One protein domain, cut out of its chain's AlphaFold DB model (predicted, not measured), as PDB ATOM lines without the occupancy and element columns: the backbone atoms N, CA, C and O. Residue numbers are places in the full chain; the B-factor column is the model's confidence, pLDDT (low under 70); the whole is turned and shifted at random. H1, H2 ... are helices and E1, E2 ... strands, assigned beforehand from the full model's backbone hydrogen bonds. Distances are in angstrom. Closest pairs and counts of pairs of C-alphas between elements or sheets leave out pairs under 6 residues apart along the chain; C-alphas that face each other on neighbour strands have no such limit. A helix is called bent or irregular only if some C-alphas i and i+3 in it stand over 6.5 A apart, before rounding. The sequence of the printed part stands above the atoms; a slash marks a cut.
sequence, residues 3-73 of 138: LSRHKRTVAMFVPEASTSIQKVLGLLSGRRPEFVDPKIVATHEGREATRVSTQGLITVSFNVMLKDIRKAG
ATOM      1  N   LEU A   3      -7.443  -1.023 -37.229       79.62
ATOM      2  CA  LEU A   3      -7.694  -0.403 -35.930       79.62
ATOM      3  C   LEU A   3      -7.493  -1.470 -34.855       79.62
ATOM      4  O   LEU A   3      -8.160  -2.500 -34.880       79.62
ATOM      5  N   SER A   4      -6.570  -1.233 -33.926       82.06
ATOM      6  CA  SER A   4      -6.322  -2.114 -32.788       82.06
ATOM      7  C   SER A   4      -6.453  -1.329 -31.494       82.06
ATOM      8  O   SER A   4      -5.910  -0.233 -31.354       82.06
ATOM      9  N   ARG A   5      -7.183  -1.897 -30.535       84.06
ATOM     10  CA  ARG A   5      -7.293  -1.352 -29.188       84.06
ATOM     11  C   ARG A   5      -6.578  -2.280 -28.228       84.06
ATOM     12  O   ARG A   5      -6.981  -3.425 -28.043       84.06
ATOM     13  N   HIS A   6      -5.541  -1.765 -27.589       86.88
ATOM     14  CA  HIS A   6      -4.711  -2.539 -26.690       86.88
ATOM     15  C   HIS A   6      -4.790  -1.986 -25.275       86.88
ATOM     16  O   HIS A   6      -4.381  -0.856 -25.021       86.88
ATOM     17  N   LYS A   7      -5.328  -2.778 -24.346       90.19
ATOM     18  CA  LYS A   7      -5.350  -2.429 -22.924       90.19
ATOM     19  C   LYS A   7      -4.203  -3.128 -22.210       90.19
ATOM     20  O   LYS A   7      -4.047  -4.340 -22.350       90.19
ATOM     21  N   ARG A   8      -3.434  -2.380 -21.423       88.38
ATOM     22  CA  ARG A   8      -2.410  -2.926 -20.531       88.38
ATOM     23  C   ARG A   8      -2.552  -2.330 -19.146       88.38
ATOM     24  O   ARG A   8      -2.771  -1.131 -19.000       88.38
ATOM     25  N   THR A   9      -2.427  -3.191 -18.149       88.06
ATOM     26  CA  THR A   9      -2.402  -2.789 -16.749       88.06
ATOM     27  C   THR A   9      -0.950  -2.667 -16.322       88.06
ATOM     28  O   THR A   9      -0.180  -3.611 -16.485       88.06
ATOM     29  N   VAL A  10      -0.576  -1.497 -15.817       86.44
ATOM     30  CA  VAL A  10       0.773  -1.182 -15.345       86.44
ATOM     31  C   VAL A  10       0.676  -0.819 -13.868       86.44
ATOM     32  O   VAL A  10      -0.257  -0.134 -13.449       86.44
ATOM     33  N   ALA A  11       1.611  -1.316 -13.068       82.38
ATOM     34  CA  ALA A  11       1.678  -1.004 -11.650       82.38
ATOM     35  C   ALA A  11       2.303   0.384 -11.435       82.38
ATOM     36  O   ALA A  11       3.236   0.762 -12.145       82.38
ATOM     37  N   MET A  12       1.786   1.145 -10.472       81.44
ATOM     38  CA  MET A  12       2.358   2.435 -10.087       81.44
ATOM     39  C   MET A  12       3.357   2.249  -8.953       81.44
ATOM     40  O   MET A  12       3.096   1.525  -7.993       81.44
ATOM     41  N   PHE A  13       4.488   2.938  -9.053       77.25
ATOM     42  CA  PHE A  13       5.577   2.847  -8.090       77.25
ATOM     43  C   PHE A  13       5.784   4.191  -7.405       77.25
ATOM     44  O   PHE A  13       5.830   5.230  -8.061       77.25
ATOM     45  N   VAL A  14       5.934   4.152  -6.087       72.69
ATOM     46  CA  VAL A  14       6.220   5.314  -5.244       72.69
ATOM     47  C   VAL A  14       7.547   5.055  -4.528       72.69
ATOM     48  O   VAL A  14       7.762   3.934  -4.053       72.69
ATOM     49  N   PRO A  15       8.454   6.043  -4.447       70.31
ATOM     50  CA  PRO A  15       9.722   5.866  -3.755       70.31
ATOM     51  C   PRO A  15       9.497   5.679  -2.251       70.31
ATOM     52  O   PRO A  15       8.726   6.403  -1.617       70.31
ATOM     53  N   GLU A  16      10.193   4.712  -1.661       70.88
ATOM     54  CA  GLU A  16      10.247   4.561  -0.214       70.88
ATOM     55  C   GLU A  16      11.302   5.502   0.373       70.88
ATOM     56  O   GLU A  16      12.431   5.574  -0.109       70.88
ATOM     57  N   ALA A  17      10.943   6.219   1.441       62.38
ATOM     58  CA  ALA A  17      11.894   7.043   2.179       62.38
ATOM     59  C   ALA A  17      13.018   6.165   2.753       62.38
ATOM     60  O   ALA A  17      12.742   5.139   3.379       62.38
ATOM     61  N   SER A  18      14.274   6.588   2.590       64.62
ATOM     62  CA  SER A  18      15.435   5.832   3.074       64.62
ATOM     63  C   SER A  18      15.570   5.863   4.602       64.62
ATOM     64  O   SER A  18      16.270   5.030   5.171       64.62
ATOM     65  N   THR A  19      14.865   6.776   5.288       65.50
ATOM     66  CA  THR A  19      14.810   6.852   6.758       65.50
ATOM     67  C   THR A  19      13.434   7.243   7.306       65.50
ATOM     68  O   THR A  19      12.694   8.035   6.723       65.50
ATOM     69  N   SER A  20      13.118   6.751   8.509       59.06
ATOM     70  CA  SER A  20      11.879   7.064   9.241       59.06
ATOM     71  C   SER A  20      11.705   8.564   9.513       59.06
ATOM     72  O   SER A  20      10.589   9.071   9.450       59.06
ATOM     73  N   ILE A  21      12.802   9.296   9.732       65.75
ATOM     74  CA  ILE A  21      12.801  10.758   9.914       65.75
ATOM     75  C   ILE A  21      12.383  11.493   8.635       65.75
ATOM     76  O   ILE A  21      11.581  12.419   8.703       65.75
ATOM     77  N   GLN A  22      12.840  11.047   7.461       62.84
ATOM     78  CA  GLN A  22      12.406  11.609   6.176       62.84
ATOM     79  C   GLN A  22      10.928  11.311   5.895       62.84
ATOM     80  O   GLN A  22      10.229  12.136   5.312       62.84
ATOM     81  N   LYS A  23      10.426  10.165   6.370       65.56
ATOM     82  CA  LYS A  23       9.003   9.812   6.294       65.56
ATOM     83  C   LYS A  23       8.139  10.721   7.180       65.56
ATOM     84  O   LYS A  23       7.080  11.158   6.738       65.56
ATOM     85  N   VAL A  24       8.605  11.054   8.389       65.12
ATOM     86  CA  VAL A  24       7.938  12.004   9.303       65.12
ATOM     87  C   VAL A  24       8.010  13.438   8.772       65.12
ATOM     88  O   VAL A  24       7.005  14.139   8.800       65.12
ATOM     89  N   LEU A  25       9.147  13.862   8.213       64.94
ATOM     90  CA  LEU A  25       9.287  15.164   7.548       64.94
ATOM     91  C   LEU A  25       8.377  15.291   6.319       64.94
ATOM     92  O   LEU A  25       7.781  16.343   6.114       64.94
ATOM     93  N   GLY A  26       8.217  14.224   5.531       63.16
ATOM     94  CA  GLY A  26       7.257  14.182   4.424       63.16
ATOM     95  C   GLY A  26       5.802  14.264   4.898       63.16
ATOM     96  O   GLY A  26       4.997  14.967   4.292       63.16
ATOM     97  N   LEU A  27       5.482  13.617   6.025       66.12
ATOM     98  CA  LEU A  27       4.172  13.732   6.672       66.12
ATOM     99  C   LEU A  27       3.908  15.168   7.161       66.12
ATOM    100  O   LEU A  27       2.807  15.679   6.984       66.12
ATOM    101  N   LEU A  28       4.927  15.827   7.725       65.38
ATOM    102  CA  LEU A  28       4.850  17.199   8.241       65.38
ATOM    103  C   LEU A  28       4.770  18.251   7.118       65.38
ATOM    104  O   LEU A  28       4.065  19.244   7.247       65.38
ATOM    105  N   SER A  29       5.483  18.022   6.011       69.06
ATOM    106  CA  SER A  29       5.524  18.897   4.828       69.06
ATOM    107  C   SER A  29       4.259  18.788   3.957       69.06
ATOM    108  O   SER A  29       4.015  19.619   3.085       69.06
ATOM    109  N   GLY A  30       3.426  17.763   4.175       62.28
ATOM    110  CA  GLY A  30       2.123  17.604   3.520       62.28
ATOM    111  C   GLY A  30       2.175  17.248   2.027       62.28
ATOM    112  O   GLY A  30       1.131  17.009   1.419       62.28
ATOM    113  N   ARG A  31       3.364  17.169   1.417       61.81
ATOM    114  CA  ARG A  31       3.542  16.692   0.039       61.81
ATOM    115  C   ARG A  31       3.797  15.190   0.045       61.81
ATOM    116  O   ARG A  31       4.742  14.717   0.676       61.81
ATOM    117  N   ARG A  32       2.968  14.435  -0.683       60.97
ATOM    118  CA  ARG A  32       3.253  13.021  -0.948       60.97
ATOM    119  C   ARG A  32       4.572  12.931  -1.730       60.97
ATOM    120  O   ARG A  32       4.757  13.711  -2.663       60.97
ATOM    121  N   PRO A  33       5.498  12.041  -1.341       62.75
ATOM    122  CA  PRO A  33       6.730  11.846  -2.084       62.75
ATOM    123  C   PRO A  33       6.388  11.275  -3.460       62.75
ATOM    124  O   PRO A  33       5.836  10.184  -3.576       62.75
ATOM    125  N   GLU A  34       6.705  12.040  -4.494       67.50
ATOM    126  CA  GLU A  34       6.552  11.659  -5.893       67.50
ATOM    127  C   GLU A  34       7.931  11.642  -6.546       67.50
ATOM    128  O   GLU A  34       8.852  12.349  -6.123       67.50
ATOM    129  N   PHE A  35       8.088  10.813  -7.572       61.91
ATOM    130  CA  PHE A  35       9.303  10.828  -8.370       61.91
ATOM    131  C   PHE A  35       9.456  12.173  -9.082       61.91
ATOM    132  O   PHE A  35       8.543  12.611  -9.776       61.91
ATOM    133  N   VAL A  36      10.627  12.801  -8.940       63.53
ATOM    134  CA  VAL A  36      10.971  14.032  -9.676       63.53
ATOM    135  C   VAL A  36      11.022  13.763 -11.186       63.53
ATOM    136  O   VAL A  36      10.598  14.607 -11.968       63.53
ATOM    137  N   ASP A  37      11.464  12.566 -11.588       65.12
ATOM    138  CA  ASP A  37      11.315  12.054 -12.952       65.12
ATOM    139  C   ASP A  37      10.747  10.622 -12.919       65.12
ATOM    140  O   ASP A  37      11.424   9.711 -12.446       65.12
ATOM    141  N   PRO A  38       9.520  10.376 -13.413       65.62
ATOM    142  CA  PRO A  38       8.929   9.037 -13.455       65.62
ATOM    143  C   PRO A  38       9.604   8.097 -14.470       65.62
ATOM    144  O   PRO A  38       9.340   6.893 -14.449       65.62
ATOM    145  N   LYS A  39      10.472   8.598 -15.362       68.31
ATOM    146  CA  LYS A  39      11.169   7.765 -16.355       68.31
ATOM    147  C   LYS A  39      12.202   6.834 -15.737       68.31
ATOM    148  O   LYS A  39      12.410   5.754 -16.277       68.31
ATOM    149  N   ILE A  40      12.775   7.185 -14.587       66.12
ATOM    150  CA  ILE A  40      13.791   6.360 -13.911       66.12
ATOM    151  C   ILE A  40      13.272   4.968 -13.528       66.12
ATOM    152  O   ILE A  40      14.041   4.022 -13.425       66.12
ATOM    153  N   VAL A  41      11.954   4.813 -13.371       65.75
ATOM    154  CA  VAL A  41      11.333   3.510 -13.094       65.75
ATOM    155  C   VAL A  41      11.227   2.645 -14.359       65.75
ATOM    156  O   VAL A  41      11.158   1.418 -14.276       65.75
ATOM    157  N   ALA A  42      11.208   3.281 -15.532       70.12
ATOM    158  CA  ALA A  42      11.100   2.643 -16.842       70.12
ATOM    159  C   ALA A  42      12.456   2.491 -17.557       70.12
ATOM    160  O   ALA A  42      12.563   1.706 -18.500       70.12
ATOM    161  N   THR A  43      13.482   3.229 -17.130       71.94
ATOM    162  CA  THR A  43      14.846   3.174 -17.670       71.94
ATOM    163  C   THR A  43      15.711   2.209 -16.854       71.94
ATOM    164  O   THR A  43      15.484   1.992 -15.667       71.94
ATOM    165  N   HIS A  44      16.690   1.573 -17.502       69.81
ATOM    166  CA  HIS A  44      17.602   0.642 -16.827       69.81
ATOM    167  C   HIS A  44      18.646   1.352 -15.949       69.81
ATOM    168  O   HIS A  44      19.309   0.705 -15.150       69.81
ATOM    169  N   GLU A  45      18.836   2.654 -16.148       69.56
ATOM    170  CA  GLU A  45      19.863   3.480 -15.521       69.56
ATOM    171  C   GLU A  45      19.265   4.223 -14.323       69.56
ATOM    172  O   GLU A  45      18.230   4.880 -14.456       69.56
ATOM    173  N   GLY A  46      19.885   4.093 -13.146       65.25
ATOM    174  CA  GLY A  46      19.438   4.758 -11.921       65.25
ATOM    175  C   GLY A  46      18.369   4.003 -11.121       65.25
ATOM    176  O   GLY A  46      17.969   4.473 -10.054       65.25
ATOM    177  N   ARG A  47      17.933   2.813 -11.570       65.38
ATOM    178  CA  ARG A  47      16.975   1.959 -10.837       65.38
ATOM    179  C   ARG A  47      17.594   1.347  -9.576       65.38
ATOM    180  O   ARG A  47      16.878   1.017  -8.632       65.38
ATOM    181  N   GLU A  48      18.916   1.206  -9.546       68.69
ATOM    182  CA  GLU A  48      19.686   0.647  -8.434       68.69
ATOM    183  C   GLU A  48      19.608   1.481  -7.146       68.69
ATOM    184  O   GLU A  48      19.793   0.937  -6.058       68.69
ATOM    185  N   ALA A  49      19.296   2.778  -7.244       64.81
ATOM    186  CA  ALA A  49      19.347   3.705  -6.113       64.81
ATOM    187  C   ALA A  49      17.994   3.933  -5.411       64.81
ATOM    188  O   ALA A  49      17.946   4.578  -4.361       64.81
ATOM    189  N   THR A  50      16.883   3.422  -5.953       69.75
ATOM    190  CA  THR A  50      15.530   3.713  -5.447       69.75
ATOM    191  C   THR A  50      14.802   2.453  -4.997       69.75
ATOM    192  O   THR A  50      14.362   1.649  -5.817       69.75
ATOM    193  N   ARG A  51      14.605   2.304  -3.680       75.38
ATOM    194  CA  ARG A  51      13.636   1.344  -3.132       75.38
ATOM    195  C   ARG A  51      12.234   1.868  -3.425       75.38
ATOM    196  O   ARG A  51      11.931   3.015  -3.105       75.38
ATOM    197  N   VAL A  52      11.395   1.048  -4.048       74.94
ATOM    198  CA  VAL A  52      10.045   1.445  -4.465       74.94
ATOM    199  C   VAL A  52       8.995   0.525  -3.880       74.94
ATOM    200  O   VAL A  52       9.202  -0.682  -3.774       74.94
ATOM    201  N   SER A  53       7.855   1.107  -3.533       76.56
ATOM    202  CA  SER A  53       6.657   0.386  -3.132       76.56
ATOM    203  C   SER A  53       5.611   0.515  -4.228       76.56
ATOM    204  O   SER A  53       5.398   1.603  -4.772       76.56
ATOM    205  N   THR A  54       4.947  -0.586  -4.559       78.31
ATOM    206  CA  THR A  54       3.860  -0.575  -5.535       78.31
ATOM    207  C   THR A  54       2.602  -0.007  -4.880       78.31
ATOM    208  O   THR A  54       2.025  -0.639  -3.998       78.31
ATOM    209  N   GLN A  55       2.148   1.169  -5.314       77.00
ATOM    210  CA  GLN A  55       0.895   1.774  -4.860       77.00
ATOM    211  C   GLN A  55      -0.103   1.853  -6.011       77.00
ATOM    212  O   GLN A  55      -0.220   2.865  -6.690       77.00
ATOM    213  N   GLY A  56      -0.869   0.780  -6.190       79.81
ATOM    214  CA  GLY A  56      -1.993   0.746  -7.122       79.81
ATOM    215  C   GLY A  56      -1.624   0.352  -8.553       79.81
ATOM    216  O   GLY A  56      -0.462   0.161  -8.913       79.81
ATOM    217  N   LEU A  57      -2.665   0.181  -9.367       85.25
ATOM    218  CA  LEU A  57      -2.567  -0.247 -10.756       85.25
ATOM    219  C   LEU A  57      -3.332   0.735 -11.640       85.25
ATOM    220  O   LEU A  57      -4.441   1.148 -11.304       85.25
ATOM    221  N   ILE A  58      -2.751   1.072 -12.787       87.50
ATOM    222  CA  ILE A  58      -3.386   1.888 -13.819       87.50
ATOM    223  C   ILE A  58      -3.623   1.048 -15.067       87.50
ATOM    224  O   ILE A  58      -2.774   0.257 -15.475       87.50
ATOM    225  N   THR A  59      -4.779   1.220 -15.701       89.81
ATOM    226  CA  THR A  59      -5.069   0.596 -16.994       89.81
ATOM    227  C   THR A  59      -4.931   1.633 -18.095       89.81
ATOM    228  O   THR A  59      -5.702   2.587 -18.165       89.81
ATOM    229  N   VAL A  60      -3.972   1.423 -18.989       88.31
ATOM    230  CA  VAL A  60      -3.732   2.279 -20.151       88.31
ATOM    231  C   VAL A  60      -4.337   1.616 -21.387       88.31
ATOM    232  O   VAL A  60      -4.126   0.427 -21.634       88.31
ATOM    233  N   SER A  61      -5.120   2.372 -22.158       89.44
ATOM    234  CA  SER A  61      -5.734   1.920 -23.411       89.44
ATOM    235  C   SER A  61      -5.079   2.639 -24.582       89.44
ATOM    236  O   SER A  61      -5.327   3.820 -24.802       89.44
ATOM    237  N   PHE A  62      -4.291   1.914 -25.365       88.44
ATOM    238  CA  PHE A  62      -3.688   2.410 -26.593       88.44
ATOM    239  C   PHE A  62      -4.637   2.154 -27.758       88.44
ATOM    240  O   PHE A  62      -5.001   1.009 -28.036       88.44
ATOM    241  N   ASN A  63      -5.039   3.221 -28.438       88.06
ATOM    242  CA  ASN A  63      -5.768   3.129 -29.694       88.06
ATOM    243  C   ASN A  63      -4.749   3.277 -30.822       88.06
ATOM    244  O   ASN A  63      -4.186   4.352 -31.012       88.06
ATOM    245  N   VAL A  64      -4.476   2.187 -31.534       86.25
ATOM    246  CA  VAL A  64      -3.445   2.135 -32.572       86.25
ATOM    247  C   VAL A  64      -4.117   2.013 -33.933       86.25
ATOM    248  O   VAL A  64      -4.926   1.112 -34.164       86.25
ATOM    249  N   MET A  65      -3.774   2.926 -34.840       84.00
ATOM    250  CA  MET A  65      -4.207   2.903 -36.235       84.00
ATOM    251  C   MET A  65      -3.014   2.616 -37.127       84.00
ATOM    252  O   MET A  65      -2.084   3.414 -37.207       84.00
ATOM    253  N   LEU A  66      -3.059   1.489 -37.826       83.94
ATOM    254  CA  LEU A  66      -2.040   1.126 -38.794       83.94
ATOM    255  C   LEU A  66      -2.580   1.366 -40.208       83.94
ATOM    256  O   LEU A  66      -3.526   0.710 -40.663       83.94
ATOM    257  N   LYS A  67      -1.987   2.332 -40.912       87.31
ATOM    258  CA  LYS A  67      -2.296   2.649 -42.312       87.31
ATOM    259  C   LYS A  67      -1.255   1.994 -43.227       87.31
ATOM    260  O   LYS A  67      -0.086   1.937 -42.880       87.31
ATOM    261  N   ASP A  68      -1.700   1.471 -44.368       82.12
ATOM    262  CA  ASP A  68      -0.851   0.958 -45.458       82.12
ATOM    263  C   ASP A  68       0.188  -0.121 -45.089       82.12
ATOM    264  O   ASP A  68       1.158  -0.332 -45.807       82.12
ATOM    265  N   ILE A  69      -0.059  -0.893 -44.032       83.50
ATOM    266  CA  ILE A  69       0.777  -2.037 -43.611       83.50
ATOM    267  C   ILE A  69       1.027  -3.081 -44.703       83.50
ATOM    268  O   ILE A  69       2.118  -3.632 -44.771       83.50
ATOM    269  N   ARG A  70       0.074  -3.265 -45.622       79.25
ATOM    270  CA  ARG A  70       0.261  -4.123 -46.802       79.25
ATOM    271  C   ARG A  70       1.304  -3.568 -47.772       79.25
ATOM    272  O   ARG A  70       2.064  -4.325 -48.356       79.25
ATOM    273  N   LYS A  71       1.384  -2.240 -47.911       83.56
ATOM    274  CA  LYS A  71       2.415  -1.572 -48.721       83.56
ATOM    275  C   LYS A  71       3.790  -1.647 -48.053       83.56
ATOM    276  O   LYS A  71       4.798  -1.662 -48.745       83.56
ATOM    277  N   ALA A  72       3.823  -1.728 -46.725       80.31
ATOM    278  CA  ALA A  72       5.037  -1.981 -45.954       80.31
ATOM    279  C   ALA A  72       5.472  -3.463 -45.964       80.31
ATOM    280  O   ALA A  72       6.452  -3.802 -45.310       80.31
ATOM    281  N   GLY A  73       4.768  -4.338 -46.695       81.25
ATOM    282  CA  GLY A  73       5.108  -5.758 -46.819       81.25
ATOM    283  C   GLY A  73       4.605  -6.639 -45.671       81.25
ATOM    284  O   GLY A  73       5.004  -7.796 -45.590       81.25
TER     285      GLY A  73
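This is residues 3 to 73 of the 138 residues of an uncharacterized protein of Steinernema glaseri (UniProt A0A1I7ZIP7). A long, narrow, twisted ribbon of two antiparallel strands, E1 and E2, has a loose loop, residues 16 to 51, at one end. In that loop H1 lies beyond the end of the ribbon and the short H2 lies beside it; at the other end residues 68 to 73 stick out as a free tail. The printed part has 71 residues with two named strands and two named helices, in the order E1, H1, H2, E2 along the chain; the sheet order is E1 - E2, and the class is mixed, helices and strands. The whole is extended, a rod spanning 60 by 23 by 16 A, with a radius of gyration of the C-alphas of 18.6 A.

E1, residues 3 to 15, is the antiparallel neighbour of E2, residues 52 to 66, with 161 degrees between their directions. C-alphas 3 and 65 face each other at 4.8 A near one end of the pair, and C-alphas 15 and 52 at 4.5 A at the other. N 4 and O 64 are within hydrogen-bond range at 2.9 A, and so are N 58 and O 10 at 2.8 A. E2 bends by 79 degrees at residue 55. A tight link of 4 residues joins E1 to H1, residues 20 to 29, in which every O i to N i+4 pair is within hydrogen-bond range. H1 is apart from E2. H1 is also apart from H2, residues 38 to 41, which is too short for such a pair. The closest C-alphas of E1 and H2, those of Phe 13 and Val 41, are 7.7 A apart.

E1 begins at C-alpha 3, (-7.694, -0.403, -35.930), and measures 37.1 A from first to last C-alpha. H1 begins at C-alpha 20, (11.879, 7.064, 9.241), and is 14.1 A long. H2 is neither bent nor irregular, but only just: C-alphas 38 and 41 are 6.0 A apart. E2 is 36.4 A long and ends at C-alpha 66, (-2.040, 1.126, -38.794).

The two C-alphas farthest apart are those of Ile 21 and Lys 71, at 60.8 A, while those of Leu 3 and Gly 73, the first and last printed, are 17.6 A apart. Residues 68 to 73 stand free. The printed part has no cut, and the links from H1 to H2 and from H2 to E2 are short, with 8 and 10 residues. The mean pLDDT of the printed part is 74.3; 32 residues are under 70, namely residues 17 to 41 and 44 to 50.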